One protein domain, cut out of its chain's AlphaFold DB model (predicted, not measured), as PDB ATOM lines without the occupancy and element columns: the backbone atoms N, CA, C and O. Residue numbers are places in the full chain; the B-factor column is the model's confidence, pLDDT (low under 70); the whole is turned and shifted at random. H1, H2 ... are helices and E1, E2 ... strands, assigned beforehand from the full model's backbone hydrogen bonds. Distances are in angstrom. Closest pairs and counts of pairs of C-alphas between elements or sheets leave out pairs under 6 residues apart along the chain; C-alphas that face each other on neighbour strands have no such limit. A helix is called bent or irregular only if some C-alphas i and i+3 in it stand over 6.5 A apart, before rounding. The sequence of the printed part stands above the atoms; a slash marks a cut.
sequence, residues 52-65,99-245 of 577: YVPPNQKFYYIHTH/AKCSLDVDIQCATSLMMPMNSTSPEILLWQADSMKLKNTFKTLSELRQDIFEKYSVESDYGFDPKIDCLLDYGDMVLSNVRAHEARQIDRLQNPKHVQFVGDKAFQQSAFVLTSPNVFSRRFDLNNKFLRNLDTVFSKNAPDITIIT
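This is residues 52 to 65 and 99 to 245 of the 577 residues of an uncharacterized protein of Caenorhabditis japonica (UniProt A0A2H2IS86). One long, twisted sheet is folded into two wings at a sharp bend in its longest strand, E6, with the single helix H1 packed over the sheet near one far end. E2, E5, E8 and E9 are in the wing with the first part of E6, and E1, E3, E4 and E7 in the wing with its last part; long loops, residues 151 to 166 and 188 to 205, lie toward the two far ends. The printed part has 161 residues, with named elements in the order E1 E2 E3 E4 E5 H1 E6 E7 E8 E9, mostly strand. The sheet is branched and mixed, with E1 and E3 parallel and the other neighbour pairs antiparallel. The whole is loose, with a radius of gyration of the C-alphas of 19.8 A, and spans 66 by 33 by 31 A, only just a rod.

E6, residues 167 to 187, bends by 77 degrees at residue 177. On one side of it lie E5, residues 131 to 140, with N 137 and O 170 at 2.8 A, and E4, residues 123 to 129, with N 128 and O 179 at 2.8 A. E4 runs on into E5 across one residue at 77 degrees. On the other side of E6 lie E8, residues 220 to 229, with N 171 and O 226 at 2.7 A, and E7, residues 206 to 210, with N 184 and O 209 at 2.8 A; E6 and E7 form a hairpin. E9, residues 241 to 245, forms a hairpin with E8, with N 225 and O 244 at 2.8 A. E2, residues 101 to 107, is an edge strand beside E5, with N 105 and O 134 at 2.8 A. E3, residues 111 to 116, forms a hairpin with E4, with N 113 and O 127 at 2.8 A. E1, residues 59 to 62, is the parallel neighbour of E3, with N 114 and O 61 at 2.8 A. H1, residues 141 to 150, is on the sheet at a height of 10.1 A, over E6 and only just over E8, with 3 C-alphas on it; it runs along the strands, at 5 degrees to E6 on the local plane. The closest C-alphas of H1 and E6 are those of Leu 141 and Leu 167, 6.5 A apart. H1 is irregular, C-alphas 143 and 146 being 7.6 A apart; 3 of its 6 O i to N i+4 pairs and 2 of its 7 O i to N i+3 pairs are within hydrogen-bond range.

E1 begins at C-alpha 59 (169.043, 284.452, 380.141) and is 10.2 A long. E6 measures 48.5 A, E8 29.5 A, E5 29.1 A, E4 19.6 A, E2 19.0 A and E3 16.1 A. E7 measures 13.5 A, E9 13.4 A and H1 11.1 A. E9 ends at C-alpha 245 (150.957, 273.769, 385.947).

The C-alphas farthest apart, Lys 163 and Lys 193, are 65.9 A apart. Residues 66 to 98 are not printed, and C-alphas 65 and 99 are 26.2 A apart across the cut. The links H1 to E6, E6 to E7 and E8 to E9 are long. Mean pLDDT of the printed part is 89.7, with residues 190 to 194 under 70.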
ATOM      1  N   TYR A  52     167.073 279.742 369.922       95.56
ATOM      2  CA  TYR A  52     168.100 278.957 370.593       95.56
ATOM      3  C   TYR A  52     169.078 279.856 371.348       95.56
ATOM      4  O   TYR A  52     169.663 280.781 370.771       95.56
ATOM      5  N   VAL A  53     169.294 279.555 372.630       95.12
ATOM      6  CA  VAL A  53     170.293 280.219 373.475       95.12
ATOM      7  C   VAL A  53     171.305 279.179 373.977       95.12
ATOM      8  O   VAL A  53     170.925 278.262 374.708       95.12
ATOM      9  N   PRO A  54     172.600 279.319 373.638       94.12
ATOM     10  CA  PRO A  54     173.622 278.337 373.988       94.12
ATOM     11  C   PRO A  54     174.032 278.386 375.475       94.12
ATOM     12  O   PRO A  54     173.874 279.419 376.137       94.12
ATOM     13  N   PRO A  55     174.640 277.306 376.008       92.94
ATOM     14  CA  PRO A  55     174.953 277.152 377.436       92.94
ATOM     15  C   PRO A  55     175.997 278.136 377.981       92.94
ATOM     16  O   PRO A  55     176.122 278.309 379.190       92.94
ATOM     17  N   ASN A  56     176.760 278.801 377.110       89.94
ATOM     18  CA  ASN A  56     177.758 279.800 377.495       89.94
ATOM     19  C   ASN A  56     177.168 281.197 377.768       89.94
ATOM     20  O   ASN A  56     177.931 282.127 378.036       89.94
ATOM     21  N   GLN A  57     175.849 281.363 377.656       90.62
ATOM     22  CA  GLN A  57     175.138 282.614 377.916       90.62
ATOM     23  C   GLN A  57     174.421 282.579 379.273       90.62
ATOM     24  O   GLN A  57     174.522 281.617 380.032       90.62
ATOM     25  N   LYS A  58     173.710 283.657 379.601       89.88
ATOM     26  CA  LYS A  58     172.743 283.705 380.702       89.88
ATOM     27  C   LYS A  58     171.490 284.407 380.202       89.88
ATOM     28  O   LYS A  58     171.607 285.397 379.481       89.88
ATOM     29  N   PHE A  59     170.321 283.911 380.582       92.88
ATOM     30  CA  PHE A  59     169.043 284.452 380.141       92.88
ATOM     31  C   PHE A  59     168.312 285.115 381.312       92.88
ATOM     32  O   PHE A  59     168.167 284.527 382.384       92.88
ATOM     33  N   TYR A  60     167.857 286.350 381.103       92.81
ATOM     34  CA  TYR A  60     167.146 287.146 382.100       92.81
ATOM     35  C   TYR A  60     165.841 287.649 381.493       92.81
ATOM     36  O   TYR A  60     165.864 288.325 380.468       92.81
ATOM     37  N   TYR A  61     164.721 287.339 382.138       92.69
ATOM     38  CA  TYR A  61     163.406 287.863 381.784       92.69
ATOM     39  C   TYR A  61     162.845 288.622 382.979       92.69
ATOM     40  O   TYR A  61     162.735 288.055 384.062       92.69
ATOM     41  N   ILE A  62     162.514 289.897 382.791       92.12
ATOM     42  CA  ILE A  62     161.885 290.726 383.821       92.12
ATOM     43  C   ILE A  62     160.438 290.945 383.403       92.12
ATOM     44  O   ILE A  62     160.183 291.549 382.362       92.12
ATOM     45  N   HIS A  63     159.500 290.449 384.205       92.25
ATOM     46  CA  HIS A  63     158.080 290.613 383.953       92.25
ATOM     47  C   HIS A  63     157.516 291.764 384.779       92.25
ATOM     48  O   HIS A  63     157.406 291.671 386.003       92.25
ATOM     49  N   THR A  64     157.090 292.820 384.099       90.31
ATOM     50  CA  THR A  64     156.110 293.758 384.642       90.31
ATOM     51  C   THR A  64     154.898 293.741 383.728       90.31
ATOM     52  O   THR A  64     155.034 293.842 382.507       90.31
ATOM     53  N   HIS A  65     153.714 293.598 384.313       86.69
ATOM     54  CA  HIS A  65     152.461 293.514 383.581       86.69
ATOM     55  C   HIS A  65     152.262 294.758 382.720       86.69
ATOM     56  O   HIS A  65     151.993 294.645 381.531       86.69
ATOM     57  N   ALA A  99     145.746 280.633 361.387       73.31
ATOM     58  CA  ALA A  99     147.178 280.908 361.272       73.31
ATOM     59  C   ALA A  99     147.971 280.106 362.325       73.31
ATOM     60  O   ALA A  99     147.887 280.367 363.526       73.31
ATOM     61  N   LYS A 100     148.742 279.119 361.870       86.56
ATOM     62  CA  LYS A 100     149.514 278.200 362.709       86.56
ATOM     63  C   LYS A 100     150.934 278.723 362.879       86.56
ATOM     64  O   LYS A 100     151.710 278.746 361.923       86.56
ATOM     65  N   CYS A 101     151.299 279.120 364.093       89.56
ATOM     66  CA  CYS A 101     152.659 279.548 364.422       89.56
ATOM     67  C   CYS A 101     153.383 278.445 365.199       89.56
ATOM     68  O   CYS A 101     153.060 278.207 366.355       89.56
ATOM     69  N   SER A 102     154.339 277.758 364.578       93.88
ATOM     70  CA  SER A 102     155.226 276.830 365.279       93.88
ATOM     71  C   SER A 102     156.296 277.614 366.034       93.88
ATOM     72  O   SER A 102     156.950 278.495 365.480       93.88
ATOM     73  N   LEU A 103     156.517 277.240 367.282       95.12
ATOM     74  CA  LEU A 103     157.440 277.829 368.229       95.12
ATOM     75  C   LEU A 103     158.310 276.716 368.818       95.12
ATOM     76  O   LEU A 103     157.800 275.748 369.380       95.12
ATOM     77  N   ASP A 104     159.626 276.861 368.682       96.56
ATOM     78  CA  ASP A 104     160.630 275.971 369.267       96.56
ATOM     79  C   ASP A 104     161.685 276.823 369.979       96.56
ATOM     80  O   ASP A 104     162.536 277.462 369.357       96.56
ATOM     81  N   VAL A 105     161.565 276.910 371.296       96.75
ATOM     82  CA  VAL A 105     162.430 277.693 372.170       96.75
ATOM     83  C   VAL A 105     163.290 276.730 372.977       96.75
ATOM     84  O   VAL A 105     162.770 275.982 373.801       96.75
ATOM     85  N   ASP A 106     164.606 276.788 372.790       96.88
ATOM     86  CA  ASP A 106     165.584 276.000 373.541       96.88
ATOM     87  C   ASP A 106     166.648 276.917 374.156       96.88
ATOM     88  O   ASP A 106     167.585 277.379 373.498       96.88
ATOM     89  N   ILE A 107     166.485 277.206 375.444       96.88
ATOM     90  CA  ILE A 107     167.416 277.991 376.251       96.88
ATOM     91  C   ILE A 107     168.228 277.024 377.108       96.88
ATOM     92  O   ILE A 107     167.775 276.581 378.160       96.88
ATOM     93  N   GLN A 108     169.457 276.724 376.691       95.81
ATOM     94  CA  GLN A 108     170.338 275.749 377.349       95.81
ATOM     95  C   GLN A 108     171.224 276.364 378.441       95.81
ATOM     96  O   GLN A 108     172.286 275.829 378.762       95.81
ATOM     97  N   CYS A 109     170.835 277.513 378.988       94.31
ATOM     98  CA  CYS A 109     171.626 278.244 379.964       94.31
ATOM     99  C   CYS A 109     170.805 278.696 381.172       94.31
ATOM    100  O   CYS A 109     169.569 278.708 381.150       94.31
ATOM    101  N   ALA A 110     171.526 279.113 382.218       94.25
ATOM    102  CA  ALA A 110     170.931 279.617 383.446       94.25
ATOM    103  C   ALA A 110     169.927 280.735 383.131       94.25
ATOM    104  O   ALA A 110     170.284 281.792 382.604       94.25
ATOM    105  N   THR A 111     168.675 280.470 383.482       95.31
ATOM    106  CA  THR A 111     167.506 281.290 383.188       95.31
ATOM    107  C   THR A 111     167.001 281.898 384.486       95.31
ATOM    108  O   THR A 111     166.810 281.192 385.470       95.31
ATOM    109  N   SER A 112     166.828 283.216 384.517       95.19
ATOM    110  CA  SER A 112     166.315 283.961 385.670       95.19
ATOM    111  C   SER A 112     165.060 284.725 385.262       95.19
ATOM    112  O   SER A 112     165.140 285.661 384.467       95.19
ATOM    113  N   LEU A 113     163.915 284.321 385.806       95.06
ATOM    114  CA  LEU A 113     162.626 284.984 385.644       95.06
ATOM    115  C   LEU A 113     162.399 285.870 386.873       95.06
ATOM    116  O   LEU A 113     162.249 285.386 387.994       95.06
ATOM    117  N   MET A 114     162.441 287.176 386.670       94.50
ATOM    118  CA  MET A 114     162.340 288.202 387.698       94.50
ATOM    119  C   MET A 114     160.956 288.833 387.635       94.50
ATOM    120  O   MET A 114     160.596 289.439 386.629       94.50
ATOM    121  N   MET A 115     160.191 288.720 388.713       95.50
ATOM    122  CA  MET A 115     158.871 289.330 388.845       95.50
ATOM    123  C   MET A 115     158.905 290.328 390.005       95.50
ATOM    124  O   MET A 115     158.733 289.928 391.157       95.50
ATOM    125  N   PRO A 116     159.179 291.618 389.741       93.69
ATOM    126  CA  PRO A 116     159.022 292.663 390.744       93.69
ATOM    127  C   PRO A 116     157.603 292.664 391.318       93.69
ATOM    128  O   PRO A 116     156.648 292.378 390.597       93.69
ATOM    129  N   MET A 117     157.445 293.016 392.594       90.94
ATOM    130  CA  MET A 117     156.123 293.141 393.227       90.94
ATOM    131  C   MET A 117     155.233 294.146 392.487       90.94
ATOM    132  O   MET A 117     154.031 293.954 392.364       90.94
ATOM    133  N   ASN A 118     155.848 295.208 391.982       87.88
ATOM    134  CA  ASN A 118     155.278 296.180 391.063       87.88
ATOM    135  C   ASN A 118     156.449 296.849 390.323       87.88
ATOM    136  O   ASN A 118     157.592 296.795 390.775       87.88
ATOM    137  N   SER A 119     156.167 297.526 389.219       84.00
ATOM    138  CA  SER A 119     157.118 298.297 388.409       84.00
ATOM    139  C   SER A 119     157.872 299.417 389.164       84.00
ATOM    140  O   SER A 119     158.929 299.834 388.700       84.00
ATOM    141  N   THR A 120     157.398 299.859 390.337       85.88
ATOM    142  CA  THR A 120     158.101 300.814 391.231       85.88
ATOM    143  C   THR A 120     158.717 300.178 392.480       85.88
ATOM    144  O   THR A 120     159.366 300.872 393.266       85.88
ATOM    145  N   SER A 121     158.513 298.879 392.704       88.94
ATOM    146  CA  SER A 121     158.991 298.202 393.910       88.94
ATOM    147  C   SER A 121     160.384 297.605 393.708       88.94
ATOM    148  O   SER A 121     160.625 296.978 392.675       88.94
ATOM    149  N   PRO A 122     161.293 297.716 394.696       89.75
ATOM    150  CA  PRO A 122     162.572 297.025 394.638       89.75
ATOM    151  C   PRO A 122     162.459 295.534 394.981       89.75
ATOM    152  O   PRO A 122     163.418 294.809 394.750       89.75
ATOM    153  N   GLU A 123     161.352 295.056 395.554       92.62
ATOM    154  CA  GLU A 123     161.204 293.647 395.946       92.62
ATOM    155  C   GLU A 123     160.811 292.777 394.747       92.62
ATOM    156  O   GLU A 123     159.930 293.136 393.965       92.62
ATOM    157  N   ILE A 124     161.468 291.626 394.595       94.00
ATOM    158  CA  ILE A 124     161.387 290.773 393.407       94.00
ATOM    159  C   ILE A 124     161.228 289.317 393.813       94.00
ATOM    160  O   ILE A 124     162.059 288.748 394.522       94.00
ATOM    161  N   LEU A 125     160.198 288.681 393.266       95.94
ATOM    162  CA  LEU A 125     160.084 287.234 393.232       95.94
ATOM    163  C   LEU A 125     160.962 286.701 392.096       95.94
ATOM    164  O   LEU A 125     160.679 286.919 390.916       95.94
ATOM    165  N   LEU A 126     162.049 286.017 392.446       95.81
ATOM    166  CA  LEU A 126     163.008 285.492 391.482       95.81
ATOM    167  C   LEU A 126     162.852 283.981 391.341       95.81
ATOM    168  O   LEU A 126     163.080 283.235 392.291       95.81
ATOM    169  N   TRP A 127     162.572 283.529 390.124       95.69
ATOM    170  CA  TRP A 127     162.628 282.123 389.745       95.69
ATOM    171  C   TRP A 127     163.879 281.872 388.910       95.69
ATOM    172  O   TRP A 127     164.184 282.622 387.985       95.69
ATOM    173  N   GLN A 128     164.619 280.819 389.230       96.06
ATOM    174  CA  GLN A 128     165.810 280.410 388.496       96.06
ATOM    175  C   GLN A 128     165.652 278.983 387.994       96.06
ATOM    176  O   GLN A 128     165.193 278.120 388.733       96.06
ATOM    177  N   ALA A 129     166.087 278.735 386.766       97.25
ATOM    178  CA  ALA A 129     166.138 277.421 386.140       97.25
ATOM    179  C   ALA A 129     167.501 277.224 385.463       97.25
ATOM    180  O   ALA A 129     168.174 278.198 385.113       97.25
ATOM    181  N   ASP A 130     167.914 275.975 385.275       96.81
ATOM    182  CA  ASP A 130     169.175 275.661 384.588       96.81
ATOM    183  C   ASP A 130     169.025 275.724 383.061       96.81
ATOM    184  O   ASP A 130     169.992 276.008 382.357       96.81
ATOM    185  N   SER A 131     167.811 275.486 382.563       96.56
ATOM    186  CA  SER A 131     167.423 275.594 381.159       96.56
ATOM    187  C   SER A 131     165.909 275.781 381.025       96.56
ATOM    188  O   SER A 131     165.149 275.422 381.929       96.56
ATOM    189  N   MET A 132     165.460 276.266 379.869       97.00
ATOM    190  CA  MET A 132     164.045 276.352 379.501       97.00
ATOM    191  C   MET A 132     163.846 275.768 378.109       97.00
ATOM    192  O   MET A 132     164.554 276.143 377.180       97.00
ATOM    193  N   LYS A 133     162.861 274.885 377.957       97.31
ATOM    194  CA  LYS A 133     162.399 274.416 376.650       97.31
ATOM    195  C   LYS A 133     160.920 274.704 376.508       97.31
ATOM    196  O   LYS A 133     160.176 274.426 377.440       97.31
ATOM    197  N   LEU A 134     160.499 275.238 375.372       96.81
ATOM    198  CA  LEU A 134     159.096 275.409 375.018       96.81
ATOM    199  C   LEU A 134     158.926 274.993 373.564       96.81
ATOM    200  O   LEU A 134     159.571 275.550 372.682       96.81
ATOM    201  N   LYS A 135     158.040 274.035 373.322       96.56
ATOM    202  CA  LYS A 135     157.669 273.629 371.972       96.56
ATOM    203  C   LYS A 135     156.165 273.504 371.879       96.56
ATOM    204  O   LYS A 135     155.552 272.944 372.788       96.56
ATOM    205  N   ASN A 136     155.585 273.990 370.792       96.12
ATOM    206  CA  ASN A 136     154.174 273.778 370.517       96.12
ATOM    207  C   ASN A 136     153.922 272.820 369.347       96.12
ATOM    208  O   ASN A 136     154.800 272.519 368.536       96.12
ATOM    209  N   THR A 137     152.702 272.300 369.314       95.19
ATOM    210  CA  THR A 137     152.162 271.393 368.300       95.19
ATOM    211  C   THR A 137     150.671 271.657 368.149       95.19
ATOM    212  O   THR A 137     150.020 272.044 369.113       95.19
ATOM    213  N   PHE A 138     150.110 271.394 366.974       93.69
ATOM    214  CA  PHE A 138     148.678 271.564 366.730       93.69
ATOM    215  C   PHE A 138     147.971 270.224 366.882       93.69
ATOM    216  O   PHE A 138     148.355 269.257 366.227       93.69
ATOM    217  N   LYS A 139     146.967 270.169 367.755       93.88
ATOM    218  CA  LYS A 139     146.201 268.957 368.073       93.88
ATOM    219  C   LYS A 139     144.725 269.283 368.138       93.88
ATOM    220  O   LYS A 139     144.371 270.434 368.385       93.88
ATOM    221  N   THR A 140     143.863 268.299 367.933       93.38
ATOM    222  CA  THR A 140     142.424 268.541 368.069       93.38
ATOM    223  C   THR A 140     141.942 268.342 369.505       93.38
ATOM    224  O   THR A 140     142.601 267.690 370.321       93.38
ATOM    225  N   LEU A 141     140.785 268.918 369.831       92.81
ATOM    226  CA  LEU A 141     140.115 268.734 371.118       92.81
ATOM    227  C   LEU A 141     139.902 267.245 371.423       92.81
ATOM    228  O   LEU A 141     140.194 266.794 372.530       92.81
ATOM    229  N   SER A 142     139.458 266.470 370.432       93.38
ATOM    230  CA  SER A 142     139.209 265.031 370.573       93.38
ATOM    231  C   SER A 142     140.475 264.237 370.905       93.38
ATOM    232  O   SER A 142     140.422 263.335 371.739       93.38
ATOM    233  N   GLU A 143     141.624 264.594 370.318       95.56
ATOM    234  CA  GLU A 143     142.919 263.978 370.642       95.56
ATOM    235  C   GLU A 143     143.371 264.274 372.079       95.56
ATOM    236  O   GLU A 143     144.031 263.448 372.706       95.56
ATOM    237  N   LEU A 144     143.031 265.453 372.607       95.25
ATOM    238  CA  LEU A 144     143.452 265.914 373.933       95.25
ATOM    239  C   LEU A 144     142.421 265.653 375.037       95.25
ATOM    240  O   LEU A 144     142.697 265.936 376.205       95.25
ATOM    241  N   ARG A 145     141.251 265.107 374.696       93.25
ATOM    242  CA  ARG A 145     140.116 264.956 375.611       93.25
ATOM    243  C   ARG A 145     140.487 264.205 376.889       93.25
ATOM    244  O   ARG A 145     140.298 264.735 377.978       93.25
ATOM    245  N   GLN A 146     141.071 263.017 376.759       93.44
ATOM    246  CA  GLN A 146     141.436 262.190 377.911       93.44
ATOM    247  C   GLN A 146     142.657 262.752 378.660       93.44
ATOM    248  O   GLN A 146     142.661 262.828 379.888       93.44
ATOM    249  N   ASP A 147     143.691 263.166 377.925       92.69
ATOM    250  CA  ASP A 147     144.990 263.547 378.496       92.69
ATOM    251  C   ASP A 147     144.998 264.926 379.163       92.69
ATOM    252  O   ASP A 147     145.825 265.178 380.047       92.69
ATOM    253  N   ILE A 148     144.108 265.823 378.727       94.19
ATOM    254  CA  ILE A 148     144.036 267.208 379.191       94.19
ATOM    255  C   ILE A 148     142.680 267.507 379.829       94.19
ATOM    256  O   ILE A 148     142.623 267.796 381.024       94.19
ATOM    257  N   PHE A 149     141.597 267.436 379.059       94.31
ATOM    258  CA  PHE A 149     140.307 267.974 379.494       94.31
ATOM    259  C   PHE A 149     139.685 267.160 380.632       94.31
ATOM    260  O   PHE A 149     139.384 267.710 381.688       94.31
ATOM    261  N   GLU A 150     139.599 265.840 380.486       94.00
ATOM    262  CA  GLU A 150     139.070 264.952 381.528       94.00
ATOM    263  C   GLU A 150     140.042 264.844 382.710       94.00
ATOM    264  O   GLU A 150     139.639 264.980 383.865       94.00
ATOM    265  N   LYS A 151     141.344 264.679 382.432       93.25
ATOM    266  CA  LYS A 151     142.379 264.530 383.465       93.25
ATOM    267  C   LYS A 151     142.499 265.737 384.396       93.25
ATOM    268  O   LYS A 151     142.714 265.554 385.592       93.25
ATOM    269  N   TYR A 152     142.417 266.954 383.859       93.31
ATOM    270  CA  TYR A 152     142.561 268.192 384.637       93.31
ATOM    271  C   TYR A 152     141.224 268.898 384.894       93.31
ATOM    272  O   TYR A 152     141.223 270.010 385.427       93.31
ATOM    273  N   SER A 153     140.105 268.256 384.538       93.38
ATOM    274  CA  SER A 153     138.749 268.800 384.663       93.38
ATOM    275  C   SER A 153     138.647 270.209 384.063       93.38
ATOM    276  O   SER A 153     138.286 271.179 384.734       93.38
ATOM    277  N   VAL A 154     139.078 270.336 382.810       93.50
ATOM    278  CA  VAL A 154     138.876 271.540 381.998       93.50
ATOM    279  C   VAL A 154     137.565 271.362 381.248       93.50
ATOM    280  O   VAL A 154     137.382 270.358 380.564       93.50
ATOM    281  N   GLU A 155     136.665 272.328 381.395       90.25
ATOM    282  CA  GLU A 155     135.360 272.305 380.740       90.25
ATOM    283  C   GLU A 155     135.531 272.387 379.214       90.25
ATOM    284  O   GLU A 155     136.337 273.166 378.696       90.25
ATOM    285  N   SER A 156     134.802 271.535 378.495       86.62
ATOM    286  CA  SER A 156     134.898 271.415 377.034       86.62
ATOM    287  C   SER A 156     133.544 271.245 376.352       86.62
ATOM    288  O   SER A 156     133.481 270.933 375.163       86.62
ATOM    289  N   ASP A 157     132.447 271.379 377.093       85.00
ATOM    290  CA  ASP A 157     131.106 271.358 376.526       85.00
ATOM    291  C   ASP A 157     130.358 272.628 376.915       85.00
ATOM    292  O   ASP A 157     129.617 272.700 377.891       85.00
ATOM    293  N   TYR A 158     130.550 273.653 376.093       85.50
ATOM    294  CA  TYR A 158     129.832 274.914 376.215       85.50
ATOM    295  C   TYR A 158     128.581 274.925 375.321       85.50
ATOM    296  O   TYR A 158     128.087 275.983 374.942       85.50
ATOM    297  N   GLY A 159     128.071 273.756 374.914       82.25
ATOM    298  CA  GLY A 159     126.853 273.625 374.114       82.25
ATOM    299  C   GLY A 159     126.966 274.105 372.660       82.25
ATOM    300  O   GLY A 159     125.932 274.338 372.024       82.25
ATOM    301  N   PHE A 160     128.179 274.292 372.128       84.19
ATOM    302  CA  PHE A 160     128.395 274.552 370.696       84.19
ATOM    303  C   PHE A 160     128.349 273.238 369.905       84.19
ATOM    304  O   PHE A 160     128.435 272.160 370.491       84.19
ATOM    305  N   ASP A 161     128.213 273.312 368.571       83.62
ATOM    306  CA  ASP A 161     128.041 272.124 367.716       83.62
ATOM    307  C   ASP A 161     129.126 271.063 368.005       83.62
ATOM    308  O   ASP A 161     130.301 271.285 367.691       83.62
ATOM    309  N   PRO A 162     128.756 269.897 368.571       82.06
ATOM    310  CA  PRO A 162     129.714 268.867 368.960       82.06
ATOM    311  C   PRO A 162     130.399 268.208 367.755       82.06
ATOM    312  O   PRO A 162     131.339 267.439 367.929       82.06
ATOM    313  N   LYS A 163     129.942 268.479 366.525       84.62
ATOM    314  CA  LYS A 163     130.602 268.007 365.300       84.62
ATOM    315  C   LYS A 163     131.880 268.781 364.977       84.62
ATOM    316  O   LYS A 163     132.675 268.298 364.172       84.62
ATOM    317  N   ILE A 164     132.059 269.976 365.542       84.69
ATOM    318  CA  ILE A 164     133.243 270.799 365.303       84.69
ATOM    319  C   ILE A 164     134.318 270.414 366.317       84.69
ATOM    320  O   ILE A 164     134.244 270.772 367.490       84.69
ATOM    321  N   ASP A 165     135.335 269.705 365.835       89.50
ATOM    322  CA  ASP A 165     136.524 269.369 366.613       89.50
ATOM    323  C   ASP A 165     137.517 270.541 366.564       89.50
ATOM    324  O   ASP A 165     138.124 270.806 365.523       89.50
ATOM    325  N   CYS A 166     137.629 271.290 367.667       89.56
ATOM    326  CA  CYS A 166     138.469 272.488 367.741       89.56
ATOM    327  C   CYS A 166     139.952 272.143 367.543       89.56
ATOM    328  O   CYS A 166     140.487 271.265 368.222       89.56
ATOM    329  N   LEU A 167     140.640 272.883 366.674       90.56
ATOM    330  CA  LEU A 167     142.094 272.865 366.570       90.56
ATOM    331  C   LEU A 167     142.717 273.712 367.686       90.56
ATOM    332  O   LEU A 167     142.443 274.906 367.815       90.56
ATOM    333  N   LEU A 168     143.600 273.093 368.461       92.94
ATOM    334  CA  LEU A 168     144.279 273.685 369.603       92.94
ATOM    335  C   LEU A 168     145.779 273.792 369.329       92.94
ATOM    336  O   LEU A 168     146.424 272.844 368.875       92.94
ATOM    337  N   ASP A 169     146.340 274.951 369.643       94.19
ATOM    338  CA  ASP A 169     147.779 275.161 369.737       94.19
ATOM    339  C   ASP A 169     148.257 274.703 371.121       94.19
ATOM    340  O   ASP A 169     148.070 275.409 372.112       94.19
ATOM    341  N   TYR A 170     148.806 273.490 371.191       95.94
ATOM    342  CA  TYR A 170     149.301 272.847 372.407       95.94
ATOM    343  C   TYR A 170     150.800 273.114 372.579       95.94
ATOM    344  O   TYR A 170     151.624 272.525 371.879       95.94
ATOM    345  N   GLY A 171     151.154 273.965 373.537       96.06
ATOM    346  CA  GLY A 171     152.512 274.236 374.000       96.06
ATOM    347  C   GLY A 171     152.886 273.428 375.243       96.06
ATOM    348  O   GLY A 171     152.121 273.358 376.201       96.06
ATOM    349  N   ASP A 172     154.093 272.867 375.260       96.19
ATOM    350  CA  ASP A 172     154.689 272.214 376.429       96.19
ATOM    351  C   ASP A 172     155.982 272.944 376.807       96.19
ATOM    352  O   ASP A 172     156.932 272.995 376.018       96.19
ATOM    353  N   MET A 173     155.998 273.547 377.997       96.31
ATOM    354  CA  MET A 173     157.144 274.257 378.551       96.31
ATOM    355  C   MET A 173     157.717 273.507 379.745       96.31
ATOM    356  O   MET A 173     157.018 273.225 380.718       96.31
ATOM    357  N   VAL A 174     159.025 273.271 379.715       96.94
ATOM    358  CA  VAL A 174     159.775 272.658 380.809       96.94
ATOM    359  C   VAL A 174     160.882 273.600 381.256       96.94
ATOM    360  O   VAL A 174     161.784 273.935 380.486       96.94
ATOM    361  N   LEU A 175     160.824 274.004 382.522       97.00
ATOM    362  CA  LEU A 175     161.914 274.679 383.221       97.00
ATOM    363  C   LEU A 175     162.649 273.643 384.070       97.00
ATOM    364  O   LEU A 175     162.023 272.994 384.906       97.00
ATOM    365  N   SER A 176     163.956 273.478 383.865       96.62
ATOM    366  CA  SER A 176     164.734 272.456 384.575       96.62
ATOM    367  C   SER A 176     165.322 272.973 385.888       96.62
ATOM    368  O   SER A 176     165.769 274.122 385.974       96.62
ATOM    369  N   ASN A 177     165.370 272.113 386.909       96.06
ATOM    370  CA  ASN A 177     166.008 272.397 388.202       96.06
ATOM    371  C   ASN A 177     165.601 273.747 388.831       96.06
ATOM    372  O   ASN A 177     166.447 274.522 389.303       96.06
ATOM    373  N   VAL A 178     164.295 274.007 388.855       96.75
ATOM    374  CA  VAL A 178     163.702 275.260 389.316       96.75
ATOM    375  C   VAL A 178     164.018 275.533 390.782       96.75
ATOM    376  O   VAL A 178     164.030 274.646 391.640       96.75
ATOM    377  N   ARG A 179     164.285 276.808 391.052       95.62
ATOM    378  CA  ARG A 179     164.519 277.407 392.361       95.62
ATOM    379  C   ARG A 179     163.743 278.712 392.445       95.62
ATOM    380  O   ARG A 179     163.639 279.412 391.441       95.62
ATOM    381  N   ALA A 180     163.243 279.056 393.622       95.62
ATOM    382  CA  ALA A 180     162.600 280.342 393.857       95.62
ATOM    383  C   ALA A 180     163.207 281.023 395.084       95.62
ATOM    384  O   ALA A 180     163.543 280.372 396.074       95.62
ATOM    385  N   HIS A 181     163.379 282.333 394.978       94.50
ATOM    386  CA  HIS A 181     164.079 283.158 395.945       94.50
ATOM    387  C   HIS A 181     163.391 284.511 396.081       94.50
ATOM    388  O   HIS A 181     162.792 285.022 395.130       94.50
ATOM    389  N   GLU A 182     163.562 285.122 397.243       93.25
ATOM    390  CA  GLU A 182     163.342 286.552 397.410       93.25
ATOM    391  C   GLU A 182     164.602 287.273 396.931       93.25
ATOM    392  O   GLU A 182     165.737 286.880 397.236       93.25
ATOM    393  N   ALA A 183     164.400 288.318 396.141       92.69
ATOM    394  CA  ALA A 183     165.461 289.171 395.656       92.69
ATOM    395  C   ALA A 183     165.055 290.637 395.787       92.69
ATOM    396  O   ALA A 183     163.876 290.972 395.815       92.69
ATOM    397  N   ARG A 184     166.050 291.519 395.828       90.69
ATOM    398  CA  ARG A 184     165.844 292.963 395.877       90.69
ATOM    399  C   ARG A 184     166.675 293.665 394.811       90.69
ATOM    400  O   ARG A 184     167.830 293.307 394.576       90.69
ATOM    401  N   GLN A 185     166.094 294.668 394.168       89.25
ATOM    402  CA  GLN A 185     166.795 295.625 393.330       89.25
ATOM    403  C   GLN A 185     167.486 296.662 394.211       89.25
ATOM    404  O   GLN A 185     166.867 297.282 395.076       89.25
ATOM    405  N   ILE A 186     168.771 296.867 393.964       86.94
ATOM    406  CA  ILE A 186     169.592 297.881 394.616       86.94
ATOM    407  C   ILE A 186     170.294 298.737 393.567       86.94
ATOM    408  O   ILE A 186     170.531 298.302 392.432       86.94
ATOM    409  N   ASP A 187     170.649 299.955 393.958       81.44
ATOM    410  CA  ASP A 187     171.562 300.779 393.176       81.44
ATOM    411  C   ASP A 187     172.978 300.191 393.278       81.44
ATOM    412  O   ASP A 187     173.457 299.846 394.364       81.44
ATOM    413  N   ARG A 188     173.666 300.073 392.141       74.06
ATOM    414  CA  ARG A 188     175.044 299.570 392.073       74.06
ATOM    415  C   ARG A 188     176.022 300.382 392.911       74.06
ATOM    416  O   ARG A 188     177.025 299.831 393.363       74.06
ATOM    417  N   LEU A 189     175.734 301.659 393.146       70.38
ATOM    418  CA  LEU A 189     176.581 302.527 393.961       70.38
ATOM    419  C   LEU A 189     176.644 302.090 395.435       70.38
ATOM    420  O   LEU A 189     177.634 302.372 396.107       70.38
ATOM    421  N   GLN A 190     175.641 301.357 395.935       66.75
ATOM    422  CA  GLN A 190     175.543 300.982 397.352       66.75
ATOM    423  C   GLN A 190     176.470 299.820 397.766       66.75
ATOM    424  O   GLN A 190     176.602 299.552 398.957       66.75
ATOM    425  N   ASN A 191     177.138 299.161 396.807       58.22
ATOM    426  CA  ASN A 191     178.213 298.163 396.972       58.22
ATOM    427  C   ASN A 191     178.190 297.340 398.292       58.22
ATOM    428  O   ASN A 191     179.145 297.382 399.080       58.22
ATOM    429  N   PRO A 192     177.102 296.595 398.576       65.88
ATOM    430  CA  PRO A 192     176.967 295.895 399.847       65.88
ATOM    431  C   PRO A 192     177.945 294.714 399.937       65.88
ATOM    432  O   PRO A 192     178.073 293.899 399.021       65.88
ATOM    433  N   LYS A 193     178.655 294.605 401.069       56.88
ATOM    434  CA  LYS A 193     179.565 293.484 401.356       56.88
ATOM    435  C   LYS A 193     178.749 292.223 401.690       56.88
ATOM    436  O   LYS A 193     177.772 292.315 402.421       56.88
ATOM    437  N   HIS A 194     179.188 291.056 401.206       62.75
ATOM    438  CA  HIS A 194     178.602 289.722 401.467       62.75
ATOM    439  C   HIS A 194     177.237 289.405 400.829       62.75
ATOM    440  O   HIS A 194     176.489 288.597 401.373       62.75
ATOM    441  N   VAL A 195     176.922 289.968 399.659       71.94
ATOM    442  CA  VAL A 195     175.633 289.714 398.995       71.94
ATOM    443  C   VAL A 195     175.804 288.959 397.675       71.94
ATOM    444  O   VAL A 195     176.723 289.232 396.901       71.94
ATOM    445  N   GLN A 196     174.929 287.983 397.418       78.12
ATOM    446  CA  GLN A 196     174.940 287.213 396.174       78.12
ATOM    447  C   GLN A 196     174.204 287.982 395.071       78.12
ATOM    448  O   GLN A 196     172.977 288.095 395.085       78.12
ATOM    449  N   PHE A 197     174.967 288.496 394.106       83.25
ATOM    450  CA  PHE A 197     174.433 289.221 392.956       83.25
ATOM    451  C   PHE A 197     173.827 288.289 391.902       83.25
ATOM    452  O   PHE A 197     174.397 287.251 391.550       83.25
ATOM    453  N   VAL A 198     172.703 288.712 391.331       83.19
ATOM    454  CA  VAL A 198     172.042 288.084 390.187       83.19
ATOM    455  C   VAL A 198     172.203 289.005 388.981       83.19
ATOM    456  O   VAL A 198     171.849 290.179 389.030       83.19
ATOM    457  N   GLY A 199     172.767 288.483 387.889       77.31
ATOM    458  CA  GLY A 199     173.014 289.298 386.694       77.31
ATOM    459  C   GLY A 199     174.144 290.311 386.861       77.31
ATOM    460  O   GLY A 199     174.064 291.414 386.320       77.31
ATOM    461  N   ASP A 200     175.206 289.951 387.593       72.94
ATOM    462  CA  ASP A 200     176.410 290.782 387.659       72.94
ATOM    463  C   ASP A 200     176.899 291.105 386.232       72.94
ATOM    464  O   ASP A 200     177.052 290.211 385.397       72.94
ATOM    465  N   LYS A 201     177.082 292.401 385.953       74.62
ATOM    466  CA  LYS A 201     177.370 293.006 384.628       74.62
ATOM    467  C   LYS A 201     176.266 292.958 383.553       74.62
ATOM    468  O   LYS A 201     176.469 293.567 382.509       74.62
ATOM    469  N   ALA A 202     175.119 292.313 383.784       81.00
ATOM    470  CA  ALA A 202     174.011 292.291 382.812       81.00
ATOM    471  C   ALA A 202     173.228 293.618 382.769       81.00
ATOM    472  O   ALA A 202     172.748 294.027 381.716       81.00
ATOM    473  N   PHE A 203     173.144 294.312 383.904       82.62
ATOM    474  CA  PHE A 203     172.428 295.579 384.059       82.62
ATOM    475  C   PHE A 203     173.422 296.708 384.335       82.62
ATOM    476  O   PHE A 203     174.402 296.482 385.032       82.62
ATOM    477  N   GLN A 204     173.236 297.908 383.783       76.69
ATOM    478  CA  GLN A 204     174.228 298.989 383.937       76.69
ATOM    479  C   GLN A 204     174.025 299.822 385.206       76.69
ATOM    480  O   GLN A 204     175.003 300.171 385.861       76.69
ATOM    481  N   GLN A 205     172.770 300.121 385.548       76.94
ATOM    482  CA  GLN A 205     172.406 301.041 386.633       76.94
ATOM    483  C   GLN A 205     171.950 300.302 387.896       76.94
ATOM    484  O   GLN A 205     172.290 300.691 389.007       76.94
ATOM    485  N   SER A 206     171.238 299.188 387.733       78.88
ATOM    486  CA  SER A 206     170.731 298.380 388.837       78.88
ATOM    487  C   SER A 206     171.564 297.119 389.065       78.88
ATOM    488  O   SER A 206     172.259 296.605 388.181       78.88
ATOM    489  N   ALA A 207     171.507 296.620 390.291       83.50
ATOM    490  CA  ALA A 207     171.959 295.292 390.654       83.50
ATOM    491  C   ALA A 207     170.834 294.568 391.389       83.50
ATOM    492  O   ALA A 207     170.032 295.187 392.084       83.50
ATOM    493  N   PHE A 208     170.777 293.252 391.230       88.62
ATOM    494  CA  PHE A 208     169.808 292.414 391.921       88.62
ATOM    495  C   PHE A 208     170.541 291.538 392.915       88.62
ATOM    496  O   PHE A 208     171.577 290.956 392.589       88.62
ATOM    497  N   VAL A 209     170.007 291.455 394.123       89.50
ATOM    498  CA  VAL A 209     170.611 290.714 395.221       89.50
ATOM    499  C   VAL A 209     169.629 289.722 395.805       89.50
ATOM    500  O   VAL A 209     168.468 290.056 396.013       89.50
ATOM    501  N   LEU A 210     170.092 288.503 396.075       89.88
ATOM    502  CA  LEU A 210     169.294 287.522 396.808       89.88
ATOM    503  C   LEU A 210     169.185 287.941 398.272       89.88
ATOM    504  O   LEU A 210     170.201 288.206 398.917       89.88
ATOM    505  N   THR A 211     167.963 287.964 398.788       86.88
ATOM    506  CA  THR A 211     167.674 288.234 400.202       86.88
ATOM    507  C   THR A 211     167.354 286.951 400.961       86.88
ATOM    508  O   THR A 211     167.581 286.893 402.168       86.88
ATOM    509  N   SER A 212     166.912 285.895 400.268       86.69
ATOM    510  CA  SER A 212     166.606 284.602 400.883       86.69
ATOM    511  C   SER A 212     167.186 283.398 400.114       86.69
ATOM    512  O   SER A 212     167.448 283.464 398.903       86.69
ATOM    513  N   PRO A 213     167.448 282.270 400.810       90.06
ATOM    514  CA  PRO A 213     167.819 281.014 400.160       90.06
ATOM    515  C   PRO A 213     166.638 280.434 399.364       90.06
ATOM    516  O   PRO A 213     165.545 280.989 399.352       90.06
ATOM    517  N   ASN A 214     166.855 279.299 398.694       93.44
ATOM    518  CA  ASN A 214     165.793 278.642 397.930       93.44
ATOM    519  C   ASN A 214     164.623 278.263 398.850       93.44
ATOM    520  O   ASN A 214     164.834 277.615 399.877       93.44
ATOM    521  N   VAL A 215     163.403 278.622 398.456       94.88
ATOM    522  CA  VAL A 215     162.183 278.291 399.210       94.88
ATOM    523  C   VAL A 215     161.754 276.836 399.032       94.88
ATOM    524  O   VAL A 215     161.007 276.304 399.851       94.88
ATOM    525  N   PHE A 216     162.235 276.163 397.987       95.62
ATOM    526  CA  PHE A 216     161.980 274.742 397.783       95.62
ATOM    527  C   PHE A 216     163.041 273.879 398.474       95.62
ATOM    528  O   PHE A 216     164.244 274.135 398.389       95.62
ATOM    529  N   SER A 217     162.598 272.791 399.098       94.56
ATOM    530  CA  SER A 217     163.476 271.775 399.709       94.56
ATOM    531  C   SER A 217     164.425 271.088 398.723       94.56
ATOM    532  O   SER A 217     165.513 270.664 399.110       94.56
ATOM    533  N   ARG A 218     164.033 270.980 397.449       94.69
ATOM    534  CA  ARG A 218     164.848 270.432 396.361       94.69
ATOM    535  C   ARG A 218     164.612 271.202 395.068       94.69
ATOM    536  O   ARG A 218     163.624 271.918 394.937       94.69
ATOM    537  N   ARG A 219     165.520 271.027 394.110       94.69
ATOM    538  CA  ARG A 219     165.308 271.460 392.723       94.69
ATOM    539  C   ARG A 219     164.418 270.437 392.023       94.69
ATOM    540  O   ARG A 219     164.542 269.243 392.298       94.69
ATOM    541  N   PHE A 220     163.532 270.901 391.153       95.25
ATOM    542  CA  PHE A 220     162.620 270.046 390.394       95.25
ATOM    543  C   PHE A 220     162.349 270.648 389.016       95.25
ATOM    544  O   PHE A 220     162.575 271.839 388.807       95.25
ATOM    545  N   ASP A 221     161.862 269.831 388.089       95.56
ATOM    546  CA  ASP A 221     161.479 270.302 386.762       95.56
ATOM    547  C   ASP A 221     160.019 270.763 386.787       95.56
ATOM    548  O   ASP A 221     159.124 270.000 387.159       95.56
ATOM    549  N   LEU A 222     159.776 272.016 386.405       95.62
ATOM    550  CA  LEU A 222     158.434 272.582 386.330       95.62
ATOM    551  C   LEU A 222     157.896 272.422 384.908       95.62
ATOM    552  O   LEU A 222     158.438 273.009 383.967       95.62
ATOM    553  N   ASN A 223     156.812 271.661 384.773       94.56
ATOM    554  CA  ASN A 223     156.082 271.512 383.518       94.56
ATOM    555  C   ASN A 223     154.874 272.458 383.503       94.56
ATOM    556  O   ASN A 223     154.073 272.461 384.443       94.56
ATOM    557  N   ASN A 224     154.756 273.237 382.429       95.31
ATOM    558  CA  ASN A 224     153.607 274.085 382.152       95.31
ATOM    559  C   ASN A 224     153.092 273.776 380.750       95.31
ATOM    560  O   ASN A 224     153.845 273.859 379.779       95.31
ATOM    561  N   LYS A 225     151.809 273.453 380.645       96.56
ATOM    562  CA  LYS A 225     151.126 273.232 379.372       96.56
ATOM    563  C   LYS A 225     150.278 274.447 379.056       96.56
ATOM    564  O   LYS A 225     149.592 274.959 379.937       96.56
ATOM    565  N   PHE A 226     150.320 274.878 377.808       95.38
ATOM    566  CA  PHE A 226     149.541 275.993 377.296       95.38
ATOM    567  C   PHE A 226     148.693 275.474 376.149       95.38
ATOM    568  O   PHE A 226     149.202 274.767 375.287       95.38
ATOM    569  N   LEU A 227     147.410 275.799 376.131       94.88
ATOM    570  CA  LEU A 227     146.551 275.532 374.994       94.88
ATOM    571  C   LEU A 227     145.916 276.839 374.569       94.88
ATOM    572  O   LEU A 227     145.410 277.576 375.412       94.88
ATOM    573  N   ARG A 228     145.932 277.121 373.273       92.44
ATOM    574  CA  ARG A 228     145.158 278.213 372.693       92.44
ATOM    575  C   ARG A 228     144.194 277.646 371.667       92.44
ATOM    576  O   ARG A 228     144.617 276.925 370.764       92.44
ATOM    577  N   ASN A 229     142.917 277.986 371.783       89.69
ATOM    578  CA  ASN A 229     141.938 277.622 370.770       89.69
ATOM    579  C   ASN A 229     142.195 278.456 369.500       89.69
ATOM    580  O   ASN A 229     142.228 279.686 369.552       89.69
ATOM    581  N   LEU A 230     142.439 277.794 368.365       86.06
ATOM    582  CA  LEU A 230     142.616 278.455 367.066       86.06
ATOM    583  C   LEU A 230     141.295 278.587 366.299       86.06
ATOM    584  O   LEU A 230     141.212 279.372 365.363       86.06
ATOM    585  N   ASP A 231     140.265 277.851 366.716       81.88
ATOM    586  CA  ASP A 231     138.945 277.790 366.089       81.88
ATOM    587  C   ASP A 231     137.892 278.610 366.840       81.88
ATOM    588  O   ASP A 231     136.696 278.361 366.708       81.88
ATOM    589  N   THR A 232     138.313 279.631 367.588       74.81
ATOM    590  CA  THR A 232     137.422 280.470 368.408       74.81
ATOM    591  C   THR A 232     136.291 281.127 367.618       74.81
ATOM    592  O   THR A 232     135.251 281.441 368.188       74.81
ATOM    593  N   VAL A 233     136.460 281.312 366.307       74.12
ATOM    594  CA  VAL A 233     135.423 281.831 365.402       74.12
ATOM    595  C   VAL A 233     134.342 280.784 365.099       74.12
ATOM    596  O   VAL A 233     133.187 281.140 364.885       74.12
ATOM    597  N   PHE A 234     134.702 279.498 365.070       75.50
ATOM    598  CA  PHE A 234     133.818 278.403 364.662       75.50
ATOM    599  C   PHE A 234     133.206 277.652 365.841       75.50
ATOM    600  O   PHE A 234     132.051 277.239 365.773       75.50
ATOM    601  N   SER A 235     133.978 277.436 366.905       83.12
ATOM    602  CA  SER A 235     133.531 276.702 368.082       83.12
ATOM    603  C   SER A 235     134.288 277.136 369.330       83.12
ATOM    604  O   SER A 235     135.513 277.289 369.338       83.12
ATOM    605  N   LYS A 236     133.526 277.285 370.411       85.88
ATOM    606  CA  LYS A 236     134.018 277.592 371.752       85.88
ATOM    607  C   LYS A 236     133.918 276.388 372.689       85.88
ATOM    608  O   LYS A 236     133.976 276.572 373.890       85.88
ATOM    609  N   ASN A 237     133.840 275.158 372.162       88.81
ATOM    610  CA  ASN A 237     133.898 273.912 372.952       88.81
ATOM    611  C   ASN A 237     135.274 273.654 373.612       88.81
ATOM    612  O   ASN A 237     135.517 272.602 374.184       88.81
ATOM    613  N   ALA A 238     136.193 274.613 373.549       90.31
ATOM    614  CA  ALA A 238     137.406 274.645 374.346       90.31
ATOM    615  C   ALA A 238     137.667 276.096 374.775       90.31
ATOM    616  O   ALA A 238     137.386 277.004 373.976       90.31
ATOM    617  N   PRO A 239     138.239 276.328 375.971       91.81
ATOM    618  CA  PRO A 239     138.589 277.669 376.413       91.81
ATOM    619  C   PRO A 239     139.555 278.362 375.449       91.81
ATOM    620  O   PRO A 239     140.395 277.704 374.827       91.81
ATOM    621  N   ASP A 240     139.488 279.692 375.361       87.94
ATOM    622  CA  ASP A 240     140.374 280.445 374.458       87.94
ATOM    623  C   ASP A 240     141.850 280.253 374.827       87.94
ATOM    624  O   ASP A 240     142.694 280.065 373.944       87.94
ATOM    625  N   ILE A 241     142.149 280.256 376.129       91.56
ATOM    626  CA  ILE A 241     143.463 279.957 376.690       91.56
ATOM    627  C   ILE A 241     143.293 278.965 377.838       91.56
ATOM    628  O   ILE A 241     142.496 279.190 378.743       91.56
ATOM    629  N   THR A 242     144.079 277.893 377.837       95.31
ATOM    630  CA  THR A 242     144.201 276.964 378.964       95.31
ATOM    631  C   THR A 242     145.650 276.896 379.428       95.31
ATOM    632  O   THR A 242     146.557 276.766 378.608       95.31
ATOM    633  N   ILE A 243     145.888 276.968 380.734       96.31
ATOM    634  CA  ILE A 243     147.212 276.878 381.350       96.31
ATOM    635  C   ILE A 243     147.169 275.804 382.429       96.31
ATOM    636  O   ILE A 243     146.315 275.842 383.311       96.31
ATOM    637  N   ILE A 244     148.098 274.854 382.375       97.31
ATOM    638  CA  ILE A 244     148.172 273.749 383.332       97.31
ATOM    639  C   ILE A 244     149.579 273.673 383.900       97.31
ATOM    640  O   ILE A 244     150.535 273.416 383.170       97.31
ATOM    641  N   THR A 245     149.696 273.840 385.210       96.38
ATOM    642  CA  THR A 245     150.957 273.769 385.947       96.38
ATOM    643  C   THR A 245     150.911 272.607 386.928       96.38
ATOM    644  O   THR A 245     149.944 272.450 387.675       96.38
TER     645      THR A 245